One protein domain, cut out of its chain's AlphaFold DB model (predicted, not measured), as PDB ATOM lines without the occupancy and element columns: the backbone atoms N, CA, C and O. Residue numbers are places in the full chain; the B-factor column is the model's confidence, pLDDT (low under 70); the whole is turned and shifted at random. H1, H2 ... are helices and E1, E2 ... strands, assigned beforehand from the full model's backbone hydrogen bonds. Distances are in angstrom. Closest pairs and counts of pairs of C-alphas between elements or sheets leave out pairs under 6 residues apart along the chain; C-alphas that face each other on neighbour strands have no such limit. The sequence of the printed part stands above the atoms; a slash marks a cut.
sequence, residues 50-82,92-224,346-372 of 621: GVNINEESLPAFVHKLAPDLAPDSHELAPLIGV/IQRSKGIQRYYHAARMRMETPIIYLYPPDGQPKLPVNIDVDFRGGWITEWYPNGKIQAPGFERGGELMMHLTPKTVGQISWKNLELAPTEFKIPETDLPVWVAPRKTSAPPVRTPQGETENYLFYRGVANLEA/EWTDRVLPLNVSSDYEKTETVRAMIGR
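This is residues 50 to 82, 92 to 224 and 346 to 372 of the 621 residues of the protein "Discoidin domain-containing protein" of Verrucomicrobiales bacterium (UniProt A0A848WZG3). With little regular structure, this is a sandwich of two small, strongly twisted sheets face to face, amid long loops. Antiparallel E5 E6 E3 E8 faces a branched sheet, where E1, E2 and E4 each pair antiparallel with E7. Under half of the 193 printed residues are in the two named helices and nine strands, mostly strand; the whole is compact, radius of gyration of the C-alphas 17.0 A, spans 51 by 36 by 34 A.

Find C-alpha 107 at (-10.574, -15.318, 53.472), where E1 runs to 109; next come E2, 113 to 117, E3, 127 to 134, E4, 136 to 142, E5, 146 to 148, E6, 167 to 177, 28.4 A, H1, 190 to 193, E7, 214 to 220, H2, 346 to 351, E8, 354 to 357, and E9, 363 to 372, 29.2 A, which ends with C-alpha 372 at (-6.725, -8.126, 47.884).

Look for N 131 and O 170 of E3 and E6, 2.9 A, within hydrogen-bond range. Beside E7, E1 and E2 lie on one side, E4 on the other side; N 139 and O 217 are 2.8 A apart. H2, its O i to N i+4 pairs within range, stands at the first sheet's level, height 3.1 A. H1, too short for such pairs, is on neither sheet; E9 pairs with no named strand.

Cuts leave C-alphas 82 and 92 6.1 A apart, 224 and 346 13.8 A. Links E5 to E6, E6 to H1 and H1 to E7 are long. Thirty residues have pLDDT under 70, among them 67 to 78.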
ATOM      1  N   GLY A  50      -9.759 -15.085  61.466       84.00
ATOM      2  CA  GLY A  50     -10.892 -14.318  61.996       84.00
ATOM      3  C   GLY A  50     -11.168 -12.978  61.305       84.00
ATOM      4  O   GLY A  50     -11.749 -12.078  61.914       84.00
ATOM      5  N   VAL A  51     -10.810 -12.836  60.024       85.25
ATOM      6  CA  VAL A  51     -10.969 -11.584  59.255       85.25
ATOM      7  C   VAL A  51     -12.427 -11.140  59.038       85.25
ATOM      8  O   VAL A  51     -12.647 -10.039  58.536       85.25
ATOM      9  N   ASN A  52     -13.426 -11.954  59.415       79.75
ATOM     10  CA  ASN A  52     -14.861 -11.860  59.081       79.75
ATOM     11  C   ASN A  52     -15.670 -10.725  59.759       79.75
ATOM     12  O   ASN A  52     -16.811 -10.895  60.199       79.75
ATOM     13  N   ILE A  53     -15.087  -9.540  59.814       72.56
ATOM     14  CA  ILE A  53     -15.699  -8.295  60.279       72.56
ATOM     15  C   ILE A  53     -16.174  -7.518  59.041       72.56
ATOM     16  O   ILE A  53     -15.495  -7.531  58.013       72.56
ATOM     17  N   ASN A  54     -17.357  -6.894  59.105       65.69
ATOM     18  CA  ASN A  54     -17.857  -6.066  58.001       65.69
ATOM     19  C   ASN A  54     -17.083  -4.744  57.981       65.69
ATOM     20  O   ASN A  54     -16.978  -4.058  58.993       65.69
ATOM     21  N   GLU A  55     -16.564  -4.384  56.812       61.75
ATOM     22  CA  GLU A  55     -15.905  -3.093  56.581       61.75
ATOM     23  C   GLU A  55     -16.892  -2.018  56.114       61.75
ATOM     24  O   GLU A  55     -16.617  -0.824  56.212       61.75
ATOM     25  N   GLU A  56     -18.040  -2.445  55.591       70.56
ATOM     26  CA  GLU A  56     -19.068  -1.596  55.002       70.56
ATOM     27  C   GLU A  56     -20.445  -2.130  55.396       70.56
ATOM     28  O   GLU A  56     -20.707  -3.337  55.329       70.56
ATOM     29  N   SER A  57     -21.320  -1.218  55.821       74.44
ATOM     30  CA  SER A  57     -22.721  -1.516  56.111       74.44
ATOM     31  C   SER A  57     -23.476  -1.807  54.819       74.44
ATOM     32  O   SER A  57     -23.369  -1.048  53.855       74.44
ATOM     33  N   LEU A  58     -24.280  -2.869  54.817       82.19
ATOM     34  CA  LEU A  58     -25.215  -3.155  53.729       82.19
ATOM     35  C   LEU A  58     -26.621  -2.615  54.034       82.19
ATOM     36  O   LEU A  58     -26.944  -2.352  55.197       82.19
ATOM     37  N   PRO A  59     -27.489  -2.462  53.016       85.69
ATOM     38  CA  PRO A  59     -28.884  -2.113  53.244       85.69
ATOM     39  C   PRO A  59     -29.606  -3.151  54.112       85.69
ATOM     40  O   PRO A  59     -29.398  -4.356  53.982       85.69
ATOM     41  N   ALA A  60     -30.537  -2.694  54.951       82.75
ATOM     42  CA  ALA A  60     -31.261  -3.548  55.901       82.75
ATOM     43  C   ALA A  60     -32.203  -4.595  55.259       82.75
ATOM     44  O   ALA A  60     -32.798  -5.392  55.982       82.75
ATOM     45  N   PHE A  61     -32.352  -4.592  53.928       89.06
ATOM     46  CA  PHE A  61     -33.088  -5.604  53.163       89.06
ATOM     47  C   PHE A  61     -32.218  -6.785  52.695       89.06
ATOM     48  O   PHE A  61     -32.765  -7.762  52.190       89.06
ATOM     49  N   VAL A  62     -30.889  -6.723  52.854       91.44
ATOM     50  CA  VAL A  62     -29.991  -7.829  52.492       91.44
ATOM     51  C   VAL A  62     -30.184  -9.006  53.450       91.44
ATOM     52  O   VAL A  62     -30.119  -8.854  54.674       91.44
ATOM     53  N   HIS A  63     -30.400 -10.197  52.888       92.25
ATOM     54  CA  HIS A  63     -30.564 -11.439  53.644       92.25
ATOM     55  C   HIS A  63     -29.242 -11.865  54.272       92.25
ATOM     56  O   HIS A  63     -28.173 -11.600  53.726       92.25
ATOM     57  N   LYS A  64     -29.310 -12.546  55.421       88.00
ATOM     58  CA  LYS A  64     -28.136 -13.007  56.176       88.00
ATOM     59  C   LYS A  64     -28.327 -14.452  56.618       88.00
ATOM     60  O   LYS A  64     -29.435 -14.842  56.981       88.00
ATOM     61  N   LEU A  65     -27.243 -15.224  56.654       88.38
ATOM     62  CA  LEU A  65     -27.246 -16.632  57.065       88.38
ATOM     63  C   LEU A  65     -27.645 -16.776  58.540       88.38
ATOM     64  O   LEU A  65     -28.389 -17.687  58.908       88.38
ATOM     65  N   ALA A  66     -27.178 -15.857  59.391       80.06
ATOM     66  CA  ALA A  66     -27.436 -15.899  60.824       80.06
ATOM     67  C   ALA A  66     -27.600 -14.506  61.472       80.06
ATOM     68  O   ALA A  66     -26.840 -14.175  62.383       80.06
ATOM     69  N   PRO A  67     -28.610 -13.698  61.091       69.62
ATOM     70  CA  PRO A  67     -28.737 -12.289  61.496       69.62
ATOM     71  C   PRO A  67     -28.749 -12.053  63.018       69.62
ATOM     72  O   PRO A  67     -28.415 -10.966  63.477       69.62
ATOM     73  N   ASP A  68     -29.112 -13.063  63.813       61.91
ATOM     74  CA  ASP A  68     -29.120 -13.021  65.286       61.91
ATOM     75  C   ASP A  68     -27.739 -13.234  65.925       61.91
ATOM     76  O   ASP A  68     -27.496 -12.783  67.040       61.91
ATOM     77  N   LEU A  69     -26.856 -13.959  65.234       61.09
ATOM     78  CA  LEU A  69     -25.493 -14.272  65.674       61.09
ATOM     79  C   LEU A  69     -24.478 -13.279  65.094       61.09
ATOM     80  O   LEU A  69     -23.333 -13.229  65.544       61.09
ATOM     81  N   ALA A  70     -24.879 -12.572  64.032       54.75
ATOM     82  CA  ALA A  70     -23.946 -12.077  63.037       54.75
ATOM     83  C   ALA A  70     -24.501 -10.970  62.113       54.75
ATOM     84  O   ALA A  70     -25.033 -11.276  61.045       54.75
ATOM     85  N   PRO A  71     -24.445  -9.691  62.517       51.34
ATOM     86  CA  PRO A  71     -25.220  -8.667  61.808       51.34
ATOM     87  C   PRO A  71     -24.411  -7.676  60.914       51.34
ATOM     88  O   PRO A  71     -24.328  -7.918  59.720       51.34
ATOM     89  N   ASP A  72     -23.841  -6.562  61.414       48.38
ATOM     90  CA  ASP A  72     -23.007  -5.587  60.649       48.38
ATOM     91  C   ASP A  72     -22.040  -4.826  61.571       48.38
ATOM     92  O   ASP A  72     -22.489  -4.103  62.451       48.38
ATOM     93  N   SER A  73     -20.723  -4.948  61.408       47.59
ATOM     94  CA  SER A  73     -19.734  -4.158  62.171       47.59
ATOM     95  C   SER A  73     -19.721  -2.681  61.754       47.59
ATOM     96  O   SER A  73     -19.997  -2.356  60.605       47.59
ATOM     97  N   HIS A  74     -19.351  -1.795  62.684       55.91
ATOM     98  CA  HIS A  74     -19.155  -0.360  62.436       55.91
ATOM     99  C   HIS A  74     -17.810   0.114  62.984       55.91
ATOM    100  O   HIS A  74     -17.197  -0.558  63.822       55.91
ATOM    101  N   GLU A  75     -17.367   1.293  62.550       56.47
ATOM    102  CA  GLU A  75     -16.012   1.774  62.818       56.47
ATOM    103  C   GLU A  75     -15.700   2.043  64.295       56.47
ATOM    104  O   GLU A  75     -14.521   2.068  64.621       56.47
ATOM    105  N   LEU A  76     -16.676   2.122  65.211       59.50
ATOM    106  CA  LEU A  76     -16.440   2.226  66.664       59.50
ATOM    107  C   LEU A  76     -16.722   0.934  67.449       59.50
ATOM    108  O   LEU A  76     -16.847   0.954  68.682       59.50
ATOM    109  N   ALA A  77     -16.831  -0.217  66.780       60.25
ATOM    110  CA  ALA A  77     -16.747  -1.492  67.485       60.25
ATOM    111  C   ALA A  77     -15.418  -1.526  68.274       60.25
ATOM    112  O   ALA A  77     -14.380  -1.212  67.689       60.25
ATOM    113  N   PRO A  78     -15.413  -1.837  69.585       65.25
ATOM    114  CA  PRO A  78     -16.472  -2.478  70.369       65.25
ATOM    115  C   PRO A  78     -17.096  -1.595  71.480       65.25
ATOM    116  O   PRO A  78     -17.680  -2.137  72.417       65.25
ATOM    117  N   LEU A  79     -16.983  -0.258  71.422       71.06
ATOM    118  CA  LEU A  79     -17.472   0.638  72.493       71.06
ATOM    119  C   LEU A  79     -18.973   0.475  72.761       71.06
ATOM    120  O   LEU A  79     -19.416   0.405  73.906       71.06
ATOM    121  N   ILE A  80     -19.753   0.382  71.686       62.44
ATOM    122  CA  ILE A  80     -21.200   0.186  71.746       62.44
ATOM    123  C   ILE A  80     -21.478  -1.310  71.951       62.44
ATOM    124  O   ILE A  80     -21.369  -2.119  71.026       62.44
ATOM    125  N   GLY A  81     -21.852  -1.692  73.172       51.41
ATOM    126  CA  GLY A  81     -22.238  -3.064  73.520       51.41
ATOM    127  C   GLY A  81     -23.671  -3.430  73.103       51.41
ATOM    128  O   GLY A  81     -24.546  -2.572  73.021       51.41
ATOM    129  N   VAL A  82     -23.937  -4.726  72.894       42.69
ATOM    130  CA  VAL A  82     -25.267  -5.249  72.497       42.69
ATOM    131  C   VAL A  82     -26.340  -5.028  73.584       42.69
ATOM    132  O   VAL A  82     -27.524  -4.955  73.279       42.69
ATOM    133  N   ILE A  92     -29.233  -5.088  67.657       40.34
ATOM    134  CA  ILE A  92     -28.126  -4.188  67.258       40.34
ATOM    135  C   ILE A  92     -26.941  -4.970  66.678       40.34
ATOM    136  O   ILE A  92     -26.625  -6.077  67.110       40.34
ATOM    137  N   GLN A  93     -26.313  -4.383  65.658       50.66
ATOM    138  CA  GLN A  93     -25.597  -5.105  64.615       50.66
ATOM    139  C   GLN A  93     -24.059  -5.050  64.718       50.66
ATOM    140  O   GLN A  93     -23.594  -3.936  64.953       50.66
ATOM    141  N   ARG A  94     -23.307  -6.193  64.547       53.97
ATOM    142  CA  ARG A  94     -21.793  -6.315  64.582       53.97
ATOM    143  C   ARG A  94     -20.928  -7.308  63.680       53.97
ATOM    144  O   ARG A  94     -19.713  -7.208  63.847       53.97
ATOM    145  N   SER A  95     -21.358  -8.185  62.730       54.00
ATOM    146  CA  SER A  95     -20.416  -9.020  61.867       54.00
ATOM    147  C   SER A  95     -20.978  -9.709  60.578       54.00
ATOM    148  O   SER A  95     -22.191  -9.794  60.446       54.00
ATOM    149  N   LYS A  96     -20.107 -10.250  59.681       56.41
ATOM    150  CA  LYS A  96     -20.341 -10.918  58.346       56.41
ATOM    151  C   LYS A  96     -21.335 -12.116  58.309       56.41
ATOM    152  O   LYS A  96     -20.953 -13.215  57.913       56.41
ATOM    153  N   GLY A  97     -22.579 -12.019  58.777       62.66
ATOM    154  CA  GLY A  97     -23.576 -13.112  58.652       62.66
ATOM    155  C   GLY A  97     -23.261 -14.448  59.376       62.66
ATOM    156  O   GLY A  97     -24.153 -15.285  59.491       62.66
ATOM    157  N   ILE A  98     -22.053 -14.604  59.943       72.69
ATOM    158  CA  ILE A  98     -21.625 -15.532  61.007       72.69
ATOM    159  C   ILE A  98     -20.910 -14.801  62.184       72.69
ATOM    160  O   ILE A  98     -20.565 -13.617  62.084       72.69
ATOM    161  N   GLN A  99     -20.706 -15.496  63.312       72.44
ATOM    162  CA  GLN A  99     -20.100 -14.981  64.559       72.44
ATOM    163  C   GLN A  99     -18.825 -14.136  64.327       72.44
ATOM    164  O   GLN A  99     -17.928 -14.567  63.607       72.44
ATOM    165  N   ARG A 100     -18.715 -12.958  64.969       71.56
ATOM    166  CA  ARG A 100     -17.525 -12.070  64.926       71.56
ATOM    167  C   ARG A 100     -16.249 -12.819  65.336       71.56
ATOM    168  O   ARG A 100     -16.258 -13.469  66.378       71.56
ATOM    169  N   TYR A 101     -15.171 -12.638  64.564       72.06
ATOM    170  CA  TYR A 101     -13.863 -13.284  64.761       72.06
ATOM    171  C   TYR A 101     -13.991 -14.808  64.892       72.06
ATOM    172  O   TYR A 101     -13.727 -15.425  65.922       72.06
ATOM    173  N   TYR A 102     -14.458 -15.427  63.818       81.12
ATOM    174  CA  TYR A 102     -14.506 -16.874  63.706       81.12
ATOM    175  C   TYR A 102     -13.206 -17.345  63.052       81.12
ATOM    176  O   TYR A 102     -13.028 -17.148  61.854       81.12
ATOM    177  N   HIS A 103     -12.297 -17.941  63.833       83.06
ATOM    178  CA  HIS A 103     -10.917 -18.259  63.423       83.06
ATOM    179  C   HIS A 103     -10.788 -18.899  62.029       83.06
ATOM    180  O   HIS A 103      -9.931 -18.507  61.243       83.06
ATOM    181  N   ALA A 104     -11.678 -19.838  61.691       88.81
ATOM    182  CA  ALA A 104     -11.671 -20.531  60.403       88.81
ATOM    183  C   ALA A 104     -11.962 -19.624  59.185       88.81
ATOM    184  O   ALA A 104     -11.711 -20.035  58.056       88.81
ATOM    185  N   ALA A 105     -12.474 -18.407  59.375       90.31
ATOM    186  CA  ALA A 105     -12.603 -17.417  58.313       90.31
ATOM    187  C   ALA A 105     -11.264 -16.685  58.100       90.31
ATOM    188  O   ALA A 105     -10.970 -15.693  58.767       90.31
ATOM    189  N   ARG A 106     -10.473 -17.197  57.153       92.12
ATOM    190  CA  ARG A 106      -9.152 -16.684  56.723       92.12
ATOM    191  C   ARG A 106      -9.223 -15.814  55.477       92.12
ATOM    192  O   ARG A 106      -8.372 -14.962  55.240       92.12
ATOM    193  N   MET A 107     -10.265 -16.038  54.690       93.31
ATOM    194  CA  MET A 107     -10.574 -15.318  53.472       93.31
ATOM    195  C   MET A 107     -12.003 -14.794  53.563       93.31
ATOM    196  O   MET A 107     -12.901 -15.459  54.087       93.31
ATOM    197  N   ARG A 108     -12.221 -13.599  53.026       91.06
ATOM    198  CA  ARG A 108     -13.553 -13.057  52.777       91.06
ATOM    199  C   ARG A 108     -13.763 -12.879  51.287       91.06
ATOM    200  O   ARG A 108     -12.844 -12.535  50.550       91.06
ATOM    201  N   MET A 109     -15.009 -13.038  50.891       92.75
ATOM    202  CA  MET A 109     -15.536 -12.591  49.618       92.75
ATOM    203  C   MET A 109     -16.352 -11.326  49.927       92.75
ATOM    204  O   MET A 109     -17.177 -11.354  50.848       92.75
ATOM    205  N   GLU A 110     -16.057 -10.198  49.273       83.38
ATOM    206  CA  GLU A 110     -16.623  -8.891  49.663       83.38
ATOM    207  C   GLU A 110     -17.914  -8.531  48.949       83.38
ATOM    208  O   GLU A 110     -18.948  -8.431  49.606       83.38
ATOM    209  N   THR A 111     -17.844  -8.332  47.636       81.62
ATOM    210  CA  THR A 111     -18.963  -7.819  46.839       81.62
ATOM    211  C   THR A 111     -18.962  -8.460  45.447       81.62
ATOM    212  O   THR A 111     -18.802  -7.739  44.468       81.62
ATOM    213  N   PRO A 112     -19.046  -9.801  45.307       85.31
ATOM    214  CA  PRO A 112     -19.370 -10.385  44.020       85.31
ATOM    215  C   PRO A 112     -20.819 -10.058  43.639       85.31
ATOM    216  O   PRO A 112     -21.755 -10.275  44.420       85.31
ATOM    217  N   ILE A 113     -20.996  -9.534  42.433       95.69
ATOM    218  CA  ILE A 113     -22.305  -9.276  41.836       95.69
ATOM    219  C   ILE A 113     -22.383  -9.877  40.438       95.69
ATOM    220  O   ILE A 113     -21.368  -9.960  39.752       95.69
ATOM    221  N   ILE A 114     -23.587 -10.271  40.020       98.38
ATOM    222  CA  ILE A 114     -23.866 -10.831  38.693       98.38
ATOM    223  C   ILE A 114     -24.905  -9.957  37.982       98.38
ATOM    224  O   ILE A 114     -26.035  -9.817  38.465       98.38
ATOM    225  N   TYR A 115     -24.539  -9.420  36.821       97.69
ATOM    226  CA  TYR A 115     -25.436  -8.777  35.861       97.69
ATOM    227  C   TYR A 115     -25.913  -9.787  34.804       97.69
ATOM    228  O   TYR A 115     -25.199 -10.734  34.464       97.69
ATOM    229  N   LEU A 116     -27.123  -9.586  34.271       96.00
ATOM    230  CA  LEU A 116     -27.751 -10.470  33.282       96.00
ATOM    231  C   LEU A 116     -28.273  -9.644  32.098       96.00
ATOM    232  O   LEU A 116     -29.308  -8.988  32.208       96.00
ATOM    233  N   TYR A 117     -27.581  -9.698  30.959       94.44
ATOM    234  CA  TYR A 117     -27.919  -8.941  29.752       94.44
ATOM    235  C   TYR A 117     -28.576  -9.855  28.704       94.44
ATOM    236  O   TYR A 117     -27.886 -10.641  28.041       94.44
ATOM    237  N   PRO A 118     -29.908  -9.786  28.525       92.56
ATOM    238  CA  PRO A 118     -30.594 -10.529  27.482       92.56
ATOM    239  C   PRO A 118     -30.271  -9.935  26.095       92.56
ATOM    240  O   PRO A 118     -30.271  -8.709  25.940       92.56
ATOM    241  N   PRO A 119     -30.043 -10.768  25.062       90.00
ATOM    242  CA  PRO A 119     -29.742 -10.307  23.711       90.00
ATOM    243  C   PRO A 119     -30.870  -9.431  23.156       90.00
ATOM    244  O   PRO A 119     -32.053  -9.718  23.347       90.00
ATOM    245  N   ASP A 120     -30.488  -8.340  22.489       83.38
ATOM    246  CA  ASP A 120     -31.383  -7.290  21.977       83.38
ATOM    247  C   ASP A 120     -32.381  -6.731  23.021       83.38
ATOM    248  O   ASP A 120     -33.430  -6.192  22.667       83.38
ATOM    249  N   GLY A 121     -32.075  -6.871  24.319       76.06
ATOM    250  CA  GLY A 121     -32.958  -6.481  25.420       76.06
ATOM    251  C   GLY A 121     -34.189  -7.381  25.601       76.06
ATOM    252  O   GLY A 121     -35.088  -7.016  26.358       76.06
ATOM    253  N   GLN A 122     -34.266  -8.533  24.919       77.06
ATOM    254  CA  GLN A 122     -35.452  -9.398  24.894       77.06
ATOM    255  C   GLN A 122     -35.301 -10.612  25.831       77.06
ATOM    256  O   GLN A 122     -34.553 -11.547  25.519       77.06
ATOM    257  N   PRO A 123     -36.003 -10.637  26.982       80.88
ATOM    258  CA  PRO A 123     -35.852 -11.688  27.982       80.88
ATOM    259  C   PRO A 123     -36.566 -12.993  27.586       80.88
ATOM    260  O   PRO A 123     -37.789 -13.033  27.457       80.88
ATOM    261  N   LYS A 124     -35.810 -14.092  27.466       80.88
ATOM    262  CA  LYS A 124     -36.322 -15.470  27.511       80.88
ATOM    263  C   LYS A 124     -36.244 -15.954  28.956       80.88
ATOM    264  O   LYS A 124     -35.192 -15.844  29.583       80.88
ATOM    265  N   LEU A 125     -37.348 -16.478  29.478       81.94
ATOM    266  CA  LEU A 125     -37.512 -16.842  30.887       81.94
ATOM    267  C   LEU A 125     -37.991 -18.300  30.992       81.94
ATOM    268  O   LEU A 125     -38.830 -18.691  30.181       81.94
ATOM    269  N   PRO A 126     -37.545 -19.081  31.996       86.75
ATOM    270  CA  PRO A 126     -36.772 -18.664  33.170       86.75
ATOM    271  C   PRO A 126     -35.256 -18.561  32.934       86.75
ATOM    272  O   PRO A 126     -34.669 -19.371  32.221       86.75
ATOM    273  N   VAL A 127     -34.603 -17.638  33.648       94.69
ATOM    274  CA  VAL A 127     -33.151 -17.702  33.893       94.69
ATOM    275  C   VAL A 127     -32.900 -18.286  35.287       94.69
ATOM    276  O   VAL A 127     -33.634 -18.018  36.241       94.69
ATOM    277  N   ASN A 128     -31.873 -19.122  35.412       97.44
ATOM    278  CA  ASN A 128     -31.490 -19.798  36.645       97.44
ATOM    279  C   ASN A 128     -29.982 -19.660  36.857       97.44
ATOM    280  O   ASN A 128     -29.211 -19.906  35.931       97.44
ATOM    281  N   ILE A 129     -29.583 -19.327  38.085       98.25
ATOM    282  CA  ILE A 129     -28.189 -19.120  38.489       98.25
ATOM    283  C   ILE A 129     -27.912 -19.975  39.727       98.25
ATOM    284  O   ILE A 129     -28.656 -19.899  40.706       98.25
ATOM    285  N   ASP A 130     -26.852 -20.777  39.692       98.50
ATOM    286  CA  ASP A 130     -26.290 -21.454  40.865       98.50
ATOM    287  C   ASP A 130     -24.824 -21.051  41.036       98.50
ATOM    288  O   ASP A 130     -24.075 -21.032  40.059       98.50
ATOM    289  N   VAL A 131     -24.413 -20.784  42.275       98.31
ATOM    290  CA  VAL A 131     -23.011 -20.550  42.640       98.31
ATOM    291  C   VAL A 131     -22.631 -21.458  43.807       98.31
ATOM    292  O   VAL A 131     -23.217 -21.373  44.890       98.31
ATOM    293  N   ASP A 132     -21.631 -22.311  43.590       98.12
ATOM    294  CA  ASP A 132     -20.879 -22.996  44.649       98.12
ATOM    295  C   ASP A 132     -19.873 -22.015  45.275       98.12
ATOM    296  O   ASP A 132     -19.269 -21.220  44.565       98.12
ATOM    297  N   PHE A 133     -19.580 -22.134  46.571       97.06
ATOM    298  CA  PHE A 133     -18.393 -21.537  47.193       97.06
ATOM    299  C   PHE A 133     -17.592 -22.613  47.926       97.06
ATOM    300  O   PHE A 133     -17.897 -22.999  49.060       97.06
ATOM    301  N   ARG A 134     -16.561 -23.132  47.254       95.94
ATOM    302  CA  ARG A 134     -15.695 -24.193  47.783       95.94
ATOM    303  C   ARG A 134     -14.730 -23.624  48.822       95.94
ATOM    304  O   ARG A 134     -14.160 -22.559  48.634       95.94
ATOM    305  N   GLY A 135     -14.574 -24.329  49.939       94.94
ATOM    306  CA  GLY A 135     -13.898 -23.847  51.148       94.94
ATOM    307  C   GLY A 135     -14.680 -22.789  51.942       94.94
ATOM    308  O   GLY A 135     -14.146 -22.270  52.923       94.94
ATOM    309  N   GLY A 136     -15.913 -22.449  51.539       95.56
ATOM    310  CA  GLY A 136     -16.623 -21.252  51.998       95.56
ATOM    311  C   GLY A 136     -18.099 -21.437  52.358       95.56
ATOM    312  O   GLY A 136     -18.699 -22.488  52.140       95.56
ATOM    313  N   TRP A 137     -18.689 -20.372  52.902       96.06
ATOM    314  CA  TRP A 137     -20.133 -20.187  53.066       96.06
ATOM    315  C   TRP A 137     -20.567 -18.861  52.439       96.06
ATOM    316  O   TRP A 137     -19.878 -17.849  52.589       96.06
ATOM    317  N   ILE A 138     -21.747 -18.852  51.815       95.69
ATOM    318  CA  ILE A 138     -22.470 -17.617  51.494       95.69
ATOM    319  C   ILE A 138     -23.116 -17.110  52.789       95.69
ATOM    320  O   ILE A 138     -23.860 -17.849  53.437       95.69
ATOM    321  N   THR A 139     -22.803 -15.881  53.197       92.06
ATOM    322  CA  THR A 139     -23.211 -15.317  54.496       92.06
ATOM    323  C   THR A 139     -24.246 -14.212  54.387       92.06
ATOM    324  O   THR A 139     -25.059 -14.074  55.300       92.06
ATOM    325  N   GLU A 140     -24.240 -13.449  53.295       93.19
ATOM    326  CA  GLU A 140     -25.166 -12.347  53.008       93.19
ATOM    327  C   GLU A 140     -25.518 -12.355  51.505       93.19
ATOM    328  O   GLU A 140     -24.652 -12.670  50.690       93.19
ATOM    329  N   TRP A 141     -26.769 -12.062  51.120       96.38
ATOM    330  CA  TRP A 141     -27.218 -12.079  49.713       96.38
ATOM    331  C   TRP A 141     -28.494 -11.258  49.459       96.38
ATOM    332  O   TRP A 141     -29.289 -11.020  50.369       96.38
ATOM    333  N   TYR A 142     -28.706 -10.839  48.211       97.31
ATOM    334  CA  TYR A 142     -29.935 -10.204  47.722       97.31
ATOM    335  C   TYR A 142     -29.990 -10.279  46.184       97.31
ATOM    336  O   TYR A 142     -28.938 -10.150  45.566       97.31
ATOM    337  N   PRO A 143     -31.151 -10.438  45.524       97.31
ATOM    338  CA  PRO A 143     -32.477 -10.715  46.075       97.31
ATOM    339  C   PRO A 143     -32.611 -12.172  46.558       97.31
ATOM    340  O   PRO A 143     -31.633 -12.921  46.609       97.31
ATOM    341  N   ASN A 144     -33.825 -12.569  46.942       97.19
ATOM    342  CA  ASN A 144     -34.178 -13.873  47.504       97.19
ATOM    343  C   ASN A 144     -33.558 -15.070  46.751       97.19
ATOM    344  O   ASN A 144     -33.945 -15.387  45.627       97.19
ATOM    345  N   GLY A 145     -32.610 -15.750  47.398       96.50
ATOM    346  CA  GLY A 145     -31.940 -16.949  46.896       96.50
ATOM    347  C   GLY A 145     -31.946 -18.069  47.938       96.50
ATOM    348  O   GLY A 145     -31.972 -17.816  49.146       96.50
ATOM    349  N   LYS A 146     -31.922 -19.323  47.476       97.50
ATOM    350  CA  LYS A 146     -31.848 -20.512  48.336       97.50
ATOM    351  C   LYS A 146     -30.391 -20.789  48.708       97.50
ATOM    352  O   LYS A 146     -29.596 -21.113  47.831       97.50
ATOM    353  N   ILE A 147     -30.072 -20.739  49.999       96.25
ATOM    354  CA  ILE A 147     -28.739 -21.063  50.531       96.25
ATOM    355  C   ILE A 147     -28.614 -22.540  50.912       96.25
ATOM    356  O   ILE A 147     -29.565 -23.149  51.405       96.25
ATOM    357  N   GLN A 148     -27.407 -23.087  50.761       96.38
ATOM    358  CA  GLN A 148     -26.935 -24.249  51.516       96.38
ATOM    359  C   GLN A 148     -25.618 -23.893  52.221       96.38
ATOM    360  O   GLN A 148     -24.718 -23.325  51.607       96.38
ATOM    361  N   ALA A 149     -25.498 -24.217  53.511       95.00
ATOM    362  CA  ALA A 149     -24.299 -23.957  54.315       95.00
ATOM    363  C   ALA A 149     -23.920 -25.207  55.139       95.00
ATOM    364  O   ALA A 149     -24.223 -25.283  56.330       95.00
ATOM    365  N   PRO A 150     -23.299 -26.233  54.525       94.56
ATOM    366  CA  PRO A 150     -22.932 -27.464  55.224       94.56
ATOM    367  C   PRO A 150     -21.981 -27.191  56.397       94.56
ATOM    368  O   PRO A 150     -21.037 -26.412  56.262       94.56
ATOM    369  N   GLY A 151     -22.228 -27.826  57.544       90.06
ATOM    370  CA  GLY A 151     -21.484 -27.570  58.783       90.06
ATOM    371  C   GLY A 151     -21.911 -26.305  59.542       90.06
ATOM    372  O   GLY A 151     -21.247 -25.945  60.512       90.06
ATOM    373  N   PHE A 152     -22.986 -25.630  59.122       89.56
ATOM    374  CA  PHE A 152     -23.654 -24.573  59.883       89.56
ATOM    375  C   PHE A 152     -25.048 -25.055  60.311       89.56
ATOM    376  O   PHE A 152     -25.931 -25.221  59.469       89.56
ATOM    377  N   GLU A 153     -25.265 -25.277  61.611       83.69
ATOM    378  CA  GLU A 153     -26.530 -25.821  62.128       83.69
ATOM    379  C   GLU A 153     -27.150 -24.923  63.210       83.69
ATOM    380  O   GLU A 153     -26.478 -24.420  64.114       83.69
ATOM    381  N   ARG A 154     -28.472 -24.718  63.115       69.81
ATOM    382  CA  ARG A 154     -29.278 -23.907  64.041       69.81
ATOM    383  C   ARG A 154     -30.325 -24.773  64.748       69.81
ATOM    384  O   ARG A 154     -31.471 -24.839  64.313       69.81
ATOM    385  N   GLY A 155     -29.942 -25.397  65.862       54.75
ATOM    386  CA  GLY A 155     -30.871 -26.150  66.713       54.75
ATOM    387  C   GLY A 155     -30.181 -26.853  67.881       54.75
ATOM    388  O   GLY A 155     -29.715 -27.974  67.726       54.75
ATOM    389  N   GLY A 156     -30.146 -26.211  69.052       65.62
ATOM    390  CA  GLY A 156     -29.376 -26.672  70.213       65.62
ATOM    391  C   GLY A 156     -28.191 -25.746  70.476       65.62
ATOM    392  O   GLY A 156     -28.350 -24.525  70.429       65.62
ATOM    393  N   GLU A 157     -27.014 -26.313  70.741       59.66
ATOM    394  CA  GLU A 157     -25.760 -25.550  70.720       59.66
ATOM    395  C   GLU A 157     -25.421 -25.107  69.285       59.66
ATOM    396  O   GLU A 157     -25.800 -25.752  68.306       59.66
ATOM    397  N   LEU A 158     -24.734 -23.971  69.148       69.00
ATOM    398  CA  LEU A 158     -24.359 -23.423  67.846       69.00
ATOM    399  C   LEU A 158     -23.194 -24.218  67.248       69.00
ATOM    400  O   LEU A 158     -22.051 -24.058  67.674       69.00
ATOM    401  N   MET A 159     -23.472 -25.012  66.216       75.88
ATOM    402  CA  MET A 159     -22.442 -25.739  65.477       75.88
ATOM    403  C   MET A 159     -22.024 -24.959  64.228       75.88
ATOM    404  O   MET A 159     -22.824 -24.713  63.323       75.88
ATOM    405  N   MET A 160     -20.745 -24.578  64.191       86.00
ATOM    406  CA  MET A 160     -20.092 -23.906  63.067       86.00
ATOM    407  C   MET A 160     -18.775 -24.617  62.736       86.00
ATOM    408  O   MET A 160     -17.800 -24.505  63.482       86.00
ATOM    409  N   HIS A 161     -18.724 -25.315  61.600       90.75
ATOM    410  CA  HIS A 161     -17.562 -26.085  61.146       90.75
ATOM    411  C   HIS A 161     -17.178 -25.761  59.688       90.75
ATOM    412  O   HIS A 161     -17.461 -26.520  58.758       90.75
ATOM    413  N   LEU A 162     -16.524 -24.613  59.487       91.88
ATOM    414  CA  LEU A 162     -15.986 -24.186  58.195       91.88
ATOM    415  C   LEU A 162     -14.591 -24.775  57.954       91.88
ATOM    416  O   LEU A 162     -13.651 -24.544  58.719       91.88
ATOM    417  N   THR A 163     -14.435 -25.501  56.853       92.62
ATOM    418  CA  THR A 163     -13.193 -26.188  56.480       92.62
ATOM    419  C   THR A 163     -12.866 -25.946  55.005       92.62
ATOM    420  O   THR A 163     -13.775 -25.636  54.235       92.62
ATOM    421  N   PRO A 164     -11.627 -26.211  54.550       92.00
ATOM    422  CA  PRO A 164     -11.296 -26.196  53.121       92.00
ATOM    423  C   PRO A 164     -12.083 -27.216  52.269       92.00
ATOM    424  O   PRO A 164     -11.966 -27.205  51.048       92.00
ATOM    425  N   LYS A 165     -12.862 -28.118  52.893       93.12
ATOM    426  CA  LYS A 165     -13.752 -29.095  52.234       93.12
ATOM    427  C   LYS A 165     -15.230 -28.689  52.252       93.12
ATOM    428  O   LYS A 165     -16.049 -29.371  51.642       93.12
ATOM    429  N   THR A 166     -15.591 -27.630  52.974       95.56
ATOM    430  CA  THR A 166     -16.962 -27.112  53.021       95.56
ATOM    431  C   THR A 166     -17.338 -26.552  51.648       95.56
ATOM    432  O   THR A 166     -16.512 -25.910  51.010       95.56
ATOM    433  N   VAL A 167     -18.566 -26.780  51.183       97.25
ATOM    434  CA  VAL A 167     -19.088 -26.157  49.955       97.25
ATOM    435  C   VAL A 167     -20.412 -25.488  50.291       97.25
ATOM    436  O   VAL A 167     -21.437 -26.157  50.421       97.25
ATOM    437  N   GLY A 168     -20.381 -24.174  50.498       97.69
ATOM    438  CA  GLY A 168     -21.589 -23.358  50.535       97.69
ATOM    439  C   GLY A 168     -22.188 -23.234  49.135       97.69
ATOM    440  O   GLY A 168     -21.477 -23.400  48.149       97.69
ATOM    441  N   GLN A 169     -23.481 -22.942  49.037       98.19
ATOM    442  CA  GLN A 169     -24.154 -22.720  47.754       98.19
ATOM    443  C   GLN A 169     -25.198 -21.610  47.863       98.19
ATOM    444  O   GLN A 169     -25.836 -21.466  48.911       98.19
ATOM    445  N   ILE A 170     -25.426 -20.895  46.761       98.38
ATOM    446  CA  ILE A 170     -26.605 -20.052  46.540       98.38
ATOM    447  C   ILE A 170     -27.243 -20.383  45.185       98.38
ATOM    448  O   ILE A 170     -26.554 -20.508  44.177       98.38
ATOM    449  N   SER A 171     -28.569 -20.519  45.169       98.56
ATOM    450  CA  SER A 171     -29.364 -20.753  43.960       98.56
ATOM    451  C   SER A 171     -30.471 -19.711  43.822       98.56
ATOM    452  O   SER A 171     -31.349 -19.622  44.686       98.56
ATOM    453  N   TRP A 172     -30.504 -19.012  42.689       98.50
ATOM    454  CA  TRP A 172     -31.664 -18.252  42.223       98.50
ATOM    455  C   TRP A 172     -32.341 -19.016  41.085       98.50
ATOM    456  O   TRP A 172     -31.690 -19.442  40.128       98.50
ATOM    457  N   LYS A 173     -33.656 -19.224  41.194       97.19
ATOM    458  CA  LYS A 173     -34.443 -20.021  40.241       97.19
ATOM    459  C   LYS A 173     -35.642 -19.237  39.747       97.19
ATOM    460  O   LYS A 173     -36.268 -18.532  40.533       97.19
ATOM    461  N   ASN A 174     -35.965 -19.415  38.468       95.75
ATOM    462  CA  ASN A 174     -37.028 -18.689  37.775       95.75
ATOM    463  C   ASN A 174     -36.901 -17.166  37.945       95.75
ATOM    464  O   ASN A 174     -37.860 -16.497  38.322       95.75
ATOM    465  N   LEU A 175     -35.701 -16.633  37.695       95.62
ATOM    466  CA  LEU A 175     -35.499 -15.193  37.587       95.62
ATOM    467  C   LEU A 175     -36.261 -14.670  36.372       95.62
ATOM    468  O   LEU A 175     -36.160 -15.227  35.274       95.62
ATOM    469  N   GLU A 176     -36.988 -13.583  36.590       92.62
ATOM    470  CA  GLU A 176     -37.587 -12.757  35.551       92.62
ATOM    471  C   GLU A 176     -36.676 -11.550  35.300       92.62
ATOM    472  O   GLU A 176     -36.121 -10.984  36.240       92.62
ATOM    473  N   LEU A 177     -36.529 -11.140  34.043       90.31
ATOM    474  CA  LEU A 177     -35.761  -9.962  33.635       90.31
ATOM    475  C   LEU A 177     -36.733  -8.982  32.969       90.31
ATOM    476  O   LEU A 177     -37.519  -9.407  32.120       90.31
ATOM    477  N   ALA A 178     -36.690  -7.697  33.323       80.88
ATOM    478  CA  ALA A 178     -37.518  -6.670  32.687       80.88
ATOM    479  C   ALA A 178     -36.665  -5.467  32.264       80.88
ATOM    480  O   ALA A 178     -35.831  -5.027  33.049       80.88
ATOM    481  N   PRO A 179     -36.883  -4.883  31.072       69.31
ATOM    482  CA  PRO A 179     -36.025  -3.810  30.574       69.31
ATOM    483  C   PRO A 179     -36.103  -2.519  31.408       69.31
ATOM    484  O   PRO A 179     -35.108  -1.808  31.492       69.31
ATOM    485  N   THR A 180     -37.257  -2.195  32.016       69.06
ATOM    486  CA  THR A 180     -37.467  -0.892  32.693       69.06
ATOM    487  C   THR A 180     -38.456  -0.865  33.878       69.06
ATOM    488  O   THR A 180     -38.556   0.171  34.531       69.06
ATOM    489  N   GLU A 181     -39.210  -1.932  34.185       72.31
ATOM    490  CA  GLU A 181     -40.469  -1.810  34.968       72.31
ATOM    491  C   GLU A 181     -40.461  -2.332  36.426       72.31
ATOM    492  O   GLU A 181     -41.524  -2.484  37.035       72.31
ATOM    493  N   PHE A 182     -39.306  -2.600  37.043       86.38
ATOM    494  CA  PHE A 182     -39.253  -3.086  38.436       86.38
ATOM    495  C   PHE A 182     -38.902  -1.985  39.450       86.38
ATOM    496  O   PHE A 182     -37.908  -1.274  39.301       86.38
ATOM    497  N   LYS A 183     -39.691  -1.868  40.533       90.06
ATOM    498  CA  LYS A 183     -39.348  -0.994  41.668       90.06
ATOM    499  C   LYS A 183     -38.324  -1.678  42.581       90.06
ATOM    500  O   LYS A 183     -38.697  -2.371  43.529       90.06
ATOM    501  N   ILE A 184     -37.052  -1.395  42.328       91.69
ATOM    502  CA  ILE A 184     -35.932  -1.785  43.193       91.69
ATOM    503  C   ILE A 184     -35.987  -1.080  44.573       91.69
ATOM    504  O   ILE A 184     -36.556   0.013  44.685       91.69
ATOM    505  N   PRO A 185     -35.405  -1.665  45.639       93.88
ATOM    506  CA  PRO A 185     -35.373  -1.071  46.977       93.88
ATOM    507  C   PRO A 185     -34.660   0.287  47.061       93.88
ATOM    508  O   PRO A 185     -33.648   0.526  46.401       93.88
ATOM    509  N   GLU A 186     -35.133   1.162  47.946       93.19
ATOM    510  CA  GLU A 186     -34.541   2.482  48.199       93.19
ATOM    511  C   GLU A 186     -33.368   2.388  49.202       93.19
ATOM    512  O   GLU A 186     -33.492   1.771  50.259       93.19
ATOM    513  N   THR A 187     -32.221   2.998  48.878       89.56
ATOM    514  CA  THR A 187     -31.047   3.132  49.767       89.56
ATOM    515  C   THR A 187     -30.120   4.261  49.287       89.56
ATOM    516  O   THR A 187     -30.088   4.555  48.093       89.56
ATOM    517  N   ASP A 188     -29.381   4.895  50.206       87.25
ATOM    518  CA  ASP A 188     -28.351   5.920  49.955       87.25
ATOM    519  C   ASP A 188     -26.908   5.376  50.041       87.25
ATOM    520  O   ASP A 188     -25.955   6.123  49.814       87.25
ATOM    521  N   LEU A 189     -26.722   4.092  50.376       85.25
ATOM    522  CA  LEU A 189     -25.409   3.512  50.679       85.25
ATOM    523  C   LEU A 189     -24.530   3.380  49.414       85.25
ATOM    524  O   LEU A 189     -24.906   2.630  48.508       85.25
ATOM    525  N   PRO A 190     -23.338   4.022  49.345       87.06
ATOM    526  CA  PRO A 190     -22.481   4.032  48.150       87.06
ATOM    527  C   PRO A 190     -22.164   2.647  47.579       87.06
ATOM    528  O   PRO A 190     -22.300   2.447  46.375       87.06
ATOM    529  N   VAL A 191     -21.850   1.682  48.453       86.69
ATOM    530  CA  VAL A 191     -21.557   0.278  48.106       86.69
ATOM    531  C   VAL A 191     -22.705  -0.425  47.361       86.69
ATOM    532  O   VAL A 191     -22.473  -1.396  46.652       86.69
ATOM    533  N   TRP A 192     -23.942   0.069  47.491       91.94
ATOM    534  CA  TRP A 192     -25.129  -0.498  46.842       91.94
ATOM    535  C   TRP A 192     -25.628   0.332  45.652       91.94
ATOM    536  O   TRP A 192     -26.174  -0.218  44.693       91.94
ATOM    537  N   VAL A 193     -25.441   1.657  45.683       94.50
ATOM    538  CA  VAL A 193     -25.881   2.551  44.594       94.50
ATOM    539  C   VAL A 193     -24.839   2.748  43.492       94.50
ATOM    540  O   VAL A 193     -25.214   3.175  42.404       94.50
ATOM    541  N   ALA A 194     -23.558   2.436  43.721       95.50
ATOM    542  CA  ALA A 194     -22.556   2.416  42.653       95.50
ATOM    543  C   ALA A 194     -22.781   1.251  41.660       95.50
ATOM    544  O   ALA A 194     -22.904   1.549  40.472       95.50
ATOM    545  N   PRO A 195     -23.004  -0.011  42.093       96.00
ATOM    546  CA  PRO A 195     -23.358  -1.127  41.204       96.00
ATOM    547  C   PRO A 195     -24.633  -0.950  40.367       96.00
ATOM    548  O   PRO A 195     -24.823  -1.655  39.381       96.00
ATOM    549  N   ARG A 196     -25.523  -0.018  40.735       95.19
ATOM    550  CA  ARG A 196     -26.746   0.296  39.971       95.19
ATOM    551  C   ARG A 196     -26.503   1.194  38.751       95.19
ATOM    552  O   ARG A 196     -27.444   1.439  38.005       95.19
ATOM    553  N   LYS A 197     -25.287   1.717  38.556       95.69
ATOM    554  CA  LYS A 197     -24.942   2.670  37.483       95.69
ATOM    555  C   LYS A 197     -24.538   1.993  36.165       95.69
ATOM    556  O   LYS A 197     -23.710   2.536  35.441       95.69
ATOM    557  N   THR A 198     -25.116   0.836  35.868       94.00
ATOM    558  CA  THR A 198     -24.848   0.074  34.645       94.00
ATOM    559  C   THR A 198     -26.088  -0.016  33.765       94.00
ATOM    560  O   THR A 198     -27.206   0.314  34.173       94.00
ATOM    561  N   SER A 199     -25.884  -0.482  32.541       91.25
ATOM    562  CA  SER A 199     -26.909  -0.771  31.538       91.25
ATOM    563  C   SER A 199     -27.708  -2.065  31.797       91.25
ATOM    564  O   SER A 199     -28.586  -2.411  31.003       91.25
ATOM    565  N   ALA A 200     -27.444  -2.776  32.900       92.25
ATOM    566  CA  ALA A 200     -28.088  -4.046  33.227       92.25
ATOM    567  C   ALA A 200     -29.593  -3.889  33.553       92.25
ATOM    568  O   ALA A 200     -29.956  -3.070  34.407       92.25
ATOM    569  N   PRO A 201     -30.487  -4.681  32.928       91.94
ATOM    570  CA  PRO A 201     -31.914  -4.640  33.226       91.94
ATOM    571  C   PRO A 201     -32.219  -5.265  34.598       91.94
ATOM    572  O   PRO A 201     -31.627  -6.289  34.952       91.94
ATOM    573  N   PRO A 202     -33.171  -4.712  35.372       92.94
ATOM    574  CA  PRO A 202     -33.513  -5.254  36.678       92.94
ATOM    575  C   PRO A 202     -34.101  -6.668  36.613       92.94
ATOM    576  O   PRO A 202     -34.936  -7.012  35.767       92.94
ATOM    577  N   VAL A 203     -33.686  -7.474  37.586       94.19
ATOM    578  CA  VAL A 203     -34.113  -8.856  37.805       94.19
ATOM    579  C   VAL A 203     -35.220  -8.905  38.861       94.19
ATOM    580  O   VAL A 203     -35.277  -8.054  39.750       94.19
ATOM    581  N   ARG A 204     -36.080  -9.925  38.811       95.19
ATOM    582  CA  ARG A 204     -37.090 -10.233  39.834       95.19
ATOM    583  C   ARG A 204     -37.071 -11.712  40.196       95.19
ATOM    584  O   ARG A 204     -36.998 -12.573  39.324       95.19
ATOM    585  N   THR A 205     -37.169 -12.007  41.489       96.31
ATOM    586  CA  THR A 205     -37.333 -13.376  41.998       96.31
ATOM    587  C   THR A 205     -38.813 -13.770  42.063       96.31
ATOM    588  O   THR A 205     -39.672 -12.892  42.183       96.31
ATOM    589  N   PRO A 206     -39.154 -15.074  42.088       94.75
ATOM    590  CA  PRO A 206     -40.532 -15.538  42.301       94.75
ATOM    591  C   PRO A 206     -41.176 -15.061  43.616       94.75
ATOM    592  O   PRO A 206     -42.393 -15.126  43.774       94.75
ATOM    593  N   GLN A 207     -40.368 -14.596  44.571       95.00
ATOM    594  CA  GLN A 207     -40.788 -14.017  45.848       95.00
ATOM    595  C   GLN A 207     -41.096 -12.508  45.751       95.00
ATOM    596  O   GLN A 207     -41.573 -11.924  46.722       95.00
ATOM    597  N   GLY A 208     -40.858 -11.879  44.594       94.56
ATOM    598  CA  GLY A 208     -41.177 -10.474  44.314       94.56
ATOM    599  C   GLY A 208     -40.087  -9.460  44.677       94.56
ATOM    600  O   GLY A 208     -40.317  -8.261  44.542       94.56
ATOM    601  N   GLU A 209     -38.909  -9.907  45.115       97.06
ATOM    602  CA  GLU A 209     -37.751  -9.031  45.347       97.06
ATOM    603  C   GLU A 209     -37.051  -8.696  44.023       97.06
ATOM    604  O   GLU A 209     -36.987  -9.548  43.133       97.06
ATOM    605  N   THR A 210     -36.536  -7.465  43.882       96.44
ATOM    606  CA  THR A 210     -35.976  -6.954  42.613       96.44
ATOM    607  C   THR A 210     -34.719  -6.110  42.819       96.44
ATOM    608  O   THR A 210     -34.609  -5.420  43.829       96.44
ATOM    609  N   GLU A 211     -33.774  -6.164  41.879       96.06
ATOM    610  CA  GLU A 211     -32.508  -5.406  41.898       96.06
ATOM    611  C   GLU A 211     -31.890  -5.366  40.484       96.06
ATOM    612  O   GLU A 211     -32.247  -6.190  39.645       96.06
ATOM    613  N   ASN A 212     -30.951  -4.455  40.205       94.06
ATOM    614  CA  ASN A 212     -30.225  -4.419  38.919       94.06
ATOM    615  C   ASN A 212     -29.196  -5.563  38.746       94.06
ATOM    616  O   ASN A 212     -28.636  -5.732  37.668       94.06
ATOM    617  N   TYR A 213     -28.920  -6.326  39.804       96.62
ATOM    618  CA  TYR A 213     -27.915  -7.389  39.858       96.62
ATOM    619  C   TYR A 213     -28.269  -8.417  40.937       96.62
ATOM    620  O   TYR A 213     -29.027  -8.135  41.869       96.62
ATOM    621  N   LEU A 214     -27.679  -9.608  40.849       98.31
ATOM    622  CA  LEU A 214     -27.647 -10.563  41.956       98.31
ATOM    623  C   LEU A 214     -26.416 -10.267  42.813       98.31
ATOM    624  O   LEU A 214     -25.301 -10.321  42.311       98.31
ATOM    625  N   PHE A 215     -26.600  -9.978  44.097       97.75
ATOM    626  CA  PHE A 215     -25.529  -9.813  45.076       97.75
ATOM    627  C   PHE A 215     -25.441 -11.026  45.998       97.75
ATOM    628  O   PHE A 215     -26.441 -11.515  46.534       97.75
ATOM    629  N   TYR A 216     -24.216 -11.447  46.274       96.62
ATOM    630  CA  TYR A 216     -23.906 -12.380  47.344       96.62
ATOM    631  C   TYR A 216     -22.571 -11.994  47.983       96.62
ATOM    632  O   TYR A 216     -21.791 -11.259  47.395       96.62
ATOM    633  N   ARG A 217     -22.283 -12.458  49.198       93.44
ATOM    634  CA  ARG A 217     -20.930 -12.424  49.771       93.44
ATOM    635  C   ARG A 217     -20.739 -13.502  50.828       93.44
ATOM    636  O   ARG A 217     -21.694 -14.177  51.215       93.44
ATOM    637  N   GLY A 218     -19.500 -13.702  51.274       93.19
ATOM    638  CA  GLY A 218     -19.171 -14.879  52.073       93.19
ATOM    639  C   GLY A 218     -17.840 -14.842  52.811       93.19
ATOM    640  O   GLY A 218     -17.079 -13.872  52.771       93.19
ATOM    641  N   VAL A 219     -17.560 -15.959  53.479       93.56
ATOM    642  CA  VAL A 219     -16.333 -16.220  54.244       93.56
ATOM    643  C   VAL A 219     -15.808 -17.614  53.920       93.56
ATOM    644  O   VAL A 219     -16.600 -18.514  53.639       93.56
ATOM    645  N   ALA A 220     -14.492 -17.812  53.978       94.50
ATOM    646  CA  ALA A 220     -13.866 -19.083  53.642       94.50
ATOM    647  C   ALA A 220     -12.648 -19.434  54.504       94.50
ATOM    648  O   ALA A 220     -11.891 -18.568  54.956       94.50
ATOM    649  N   ASN A 221     -12.448 -20.742  54.671       94.25
ATOM    650  CA  ASN A 221     -11.240 -21.351  55.213       94.25
ATOM    651  C   ASN A 221     -10.334 -21.747  54.039       94.25
ATOM    652  O   ASN A 221     -10.196 -22.919  53.687       94.25
ATOM    653  N   LEU A 222      -9.793 -20.721  53.379       92.00
ATOM    654  CA  LEU A 222      -8.908 -20.804  52.219       92.00
ATOM    655  C   LEU A 222      -7.696 -19.896  52.427       92.00
ATOM    656  O   LEU A 222      -7.790 -18.868  53.098       92.00
ATOM    657  N   GLU A 223      -6.583 -20.237  51.780       90.44
ATOM    658  CA  GLU A 223      -5.464 -19.315  51.590       90.44
ATOM    659  C   GLU A 223      -5.488 -18.723  50.176       90.44
ATOM    660  O   GLU A 223      -5.781 -19.427  49.204       90.44
ATOM    661  N   ALA A 224      -5.134 -17.440  50.056       90.94
ATOM    662  CA  ALA A 224      -4.989 -16.766  48.766       90.94
ATOM    663  C   ALA A 224      -3.959 -17.475  47.859       90.94
ATOM    664  O   ALA A 224      -3.022 -18.101  48.372       90.94
ATOM    665  N   GLU A 346      -9.420 -19.332  35.762       86.50
ATOM    666  CA  GLU A 346      -9.249 -20.724  36.206       86.50
ATOM    667  C   GLU A 346      -9.292 -20.910  37.732       86.50
ATOM    668  O   GLU A 346      -9.708 -21.965  38.211       86.50
ATOM    669  N   TRP A 347      -8.846 -19.922  38.511       89.06
ATOM    670  CA  TRP A 347      -8.933 -19.954  39.970       89.06
ATOM    671  C   TRP A 347     -10.369 -19.704  40.431       89.06
ATOM    672  O   TRP A 347     -10.908 -20.455  41.250       89.06
ATOM    673  N   THR A 348     -11.010 -18.691  39.848       91.06
ATOM    674  CA  THR A 348     -12.399 -18.320  40.129       91.06
ATOM    675  C   THR A 348     -13.365 -19.456  39.786       91.06
ATOM    676  O   THR A 348     -14.205 -19.795  40.609       91.06
ATOM    677  N   ASP A 349     -13.202 -20.136  38.649       91.94
ATOM    678  CA  ASP A 349     -14.039 -21.277  38.242       91.94
ATOM    679  C   ASP A 349     -13.839 -22.520  39.140       91.94
ATOM    680  O   ASP A 349     -14.719 -23.383  39.242       91.94
ATOM    681  N   ARG A 350     -12.707 -22.614  39.855       91.62
ATOM    682  CA  ARG A 350     -12.443 -23.677  40.845       91.62
ATOM    683  C   ARG A 350     -13.021 -23.360  42.225       91.62
ATOM    684  O   ARG A 350     -13.518 -24.286  42.872       91.62
ATOM    685  N   VAL A 351     -12.951 -22.104  42.672       92.94
ATOM    686  CA  VAL A 351     -13.392 -21.657  44.010       92.94
ATOM    687  C   VAL A 351     -14.873 -21.268  44.033       92.94
ATOM    688  O   VAL A 351     -15.590 -21.671  44.952       92.94
ATOM    689  N   LEU A 352     -15.332 -20.563  42.998       95.12
ATOM    690  CA  LEU A 352     -16.720 -20.178  42.745       95.12
ATOM    691  C   LEU A 352     -17.258 -20.774  41.431       95.12
ATOM    692  O   LEU A 352     -17.434 -20.036  40.464       95.12
ATOM    693  N   PRO A 353     -17.534 -22.081  41.324       96.81
ATOM    694  CA  PRO A 353     -18.258 -22.614  40.171       96.81
ATOM    695  C   PRO A 353     -19.606 -21.898  39.978       96.81
ATOM    696  O   PRO A 353     -20.492 -22.004  40.827       96.81
ATOM    697  N   LEU A 354     -19.749 -21.187  38.856       97.56
ATOM    698  CA  LEU A 354     -20.961 -20.485  38.434       97.56
ATOM    699  C   LEU A 354     -21.643 -21.294  37.323       97.56
ATOM    700  O   LEU A 354     -21.028 -21.599  36.304       97.56
ATOM    701  N   ASN A 355     -22.913 -21.639  37.518       97.81
ATOM    702  CA  ASN A 355     -23.731 -22.374  36.557       97.81
ATOM    703  C   ASN A 355     -24.955 -21.543  36.150       97.81
ATOM    704  O   ASN A 355     -25.743 -21.124  37.000       97.81
ATOM    705  N   VAL A 356     -25.127 -21.351  34.841       96.94
ATOM    706  CA  VAL A 356     -26.232 -20.596  34.237       96.94
ATOM    707  C   VAL A 356     -27.100 -21.550  33.421       96.94
ATOM    708  O   VAL A 356     -26.590 -22.331  32.622       96.94
ATOM    709  N   SER A 357     -28.420 -21.490  33.599       95.06
ATOM    710  CA  SER A 357     -29.378 -22.316  32.854       95.06
ATOM    711  C   SER A 357     -30.591 -21.489  32.425       95.06
ATOM    712  O   SER A 357     -31.247 -20.853  33.253       95.06
ATOM    713  N   SER A 358     -30.867 -21.474  31.121       92.44
ATOM    714  CA  SER A 358     -31.913 -20.667  30.480       92.44
ATOM    715  C   SER A 358     -32.276 -21.220  29.094       92.44
ATOM    716  O   SER A 358     -31.555 -22.066  28.564       92.44
ATOM    717  N   ASP A 359     -33.338 -20.693  28.479       90.44
ATOM    718  CA  ASP A 359     -33.789 -21.053  27.119       90.44
ATOM    719  C   ASP A 359     -33.041 -20.289  25.991       90.44
ATOM    720  O   ASP A 359     -33.537 -20.120  24.867       90.44
ATOM    721  N   TYR A 360     -31.836 -19.782  26.277       89.62
ATOM    722  CA  TYR A 360     -30.946 -19.174  25.285       89.62
ATOM    723  C   TYR A 360     -30.000 -20.211  24.669       89.62
ATOM    724  O   TYR A 360     -29.408 -21.029  25.363       89.62
ATOM    725  N   GLU A 361     -29.821 -20.142  23.347       88.75
ATOM    726  CA  GLU A 361     -28.991 -21.088  22.578       88.75
ATOM    727  C   GLU A 361     -27.487 -20.923  22.843       88.75
ATOM    728  O   GLU A 361     -26.720 -21.872  22.693       88.75
ATOM    729  N   LYS A 362     -27.073 -19.726  23.270       92.12
ATOM    730  CA  LYS A 362     -25.727 -19.416  23.751       92.12
ATOM    731  C   LYS A 362     -25.839 -18.631  25.059       92.12
ATOM    732  O   LYS A 362     -26.676 -17.738  25.185       92.12
ATOM    733  N   THR A 363     -24.973 -18.945  26.013       94.12
ATOM    734  CA  THR A 363     -24.657 -18.085  27.163       94.12
ATOM    735  C   THR A 363     -23.178 -17.728  27.079       94.12
ATOM    736  O   THR A 363     -22.378 -18.536  26.603       94.12
ATOM    737  N   GLU A 364     -22.818 -16.523  27.498       95.38
ATOM    738  CA  GLU A 364     -21.444 -16.028  27.541       95.38
ATOM    739  C   GLU A 364     -21.178 -15.445  28.927       95.38
ATOM    740  O   GLU A 364     -21.984 -14.660  29.420       95.38
ATOM    741  N   THR A 365     -20.092 -15.875  29.573       95.75
ATOM    742  CA  THR A 365     -19.816 -15.562  30.979       95.75
ATOM    743  C   THR A 365     -18.456 -14.887  31.109       95.75
ATOM    744  O   THR A 365     -17.447 -15.490  30.749       95.75
ATOM    745  N   VAL A 366     -18.433 -13.677  31.666       95.50
ATOM    746  CA  VAL A 366     -17.216 -12.903  31.968       95.50
ATOM    747  C   VAL A 366     -17.064 -12.794  33.482       95.50
ATOM    748  O   VAL A 366     -18.062 -12.624  34.184       95.50
ATOM    749  N   ARG A 367     -15.836 -12.934  34.005       94.44
ATOM    750  CA  ARG A 367     -15.578 -13.026  35.456       94.44
ATOM    751  C   ARG A 367     -14.359 -12.210  35.896       94.44
ATOM    752  O   ARG A 367     -13.248 -12.731  35.971       94.44
ATOM    753  N   ALA A 368     -14.580 -10.948  36.250       94.69
ATOM    754  CA  ALA A 368     -13.534 -10.037  36.705       94.69
ATOM    755  C   ALA A 368     -13.388 -10.081  38.235       94.69
ATOM    756  O   ALA A 368     -14.139  -9.453  38.980       94.69
ATOM    757  N   MET A 369     -12.417 -10.843  38.736       94.25
ATOM    758  CA  MET A 369     -12.166 -10.965  40.175       94.25
ATOM    759  C   MET A 369     -10.844 -10.308  40.555       94.25
ATOM    760  O   MET A 369      -9.821 -10.553  39.921       94.25
ATOM    761  N   ILE A 370     -10.843  -9.519  41.632       95.81
ATOM    762  CA  ILE A 370      -9.622  -8.948  42.214       95.81
ATOM    763  C   ILE A 370      -9.260  -9.662  43.517       95.81
ATOM    764  O   ILE A 370     -10.083  -9.840  44.418       95.81
ATOM    765  N   GLY A 371      -7.997 -10.056  43.636       95.50
ATOM    766  CA  GLY A 371      -7.392 -10.462  44.893       95.50
ATOM    767  C   GLY A 371      -6.872  -9.243  45.655       95.50
ATOM    768  O   GLY A 371      -6.248  -8.356  45.078       95.50
ATOM    769  N   ARG A 372      -7.131  -9.196  46.962       95.69
ATOM    770  CA  ARG A 372      -6.725  -8.126  47.884       95.69
ATOM    771  C   ARG A 372      -5.985  -8.761  49.064       95.69
ATOM    772  O   ARG A 372      -6.614  -9.329  49.958       95.69
TER     773      ARG A 372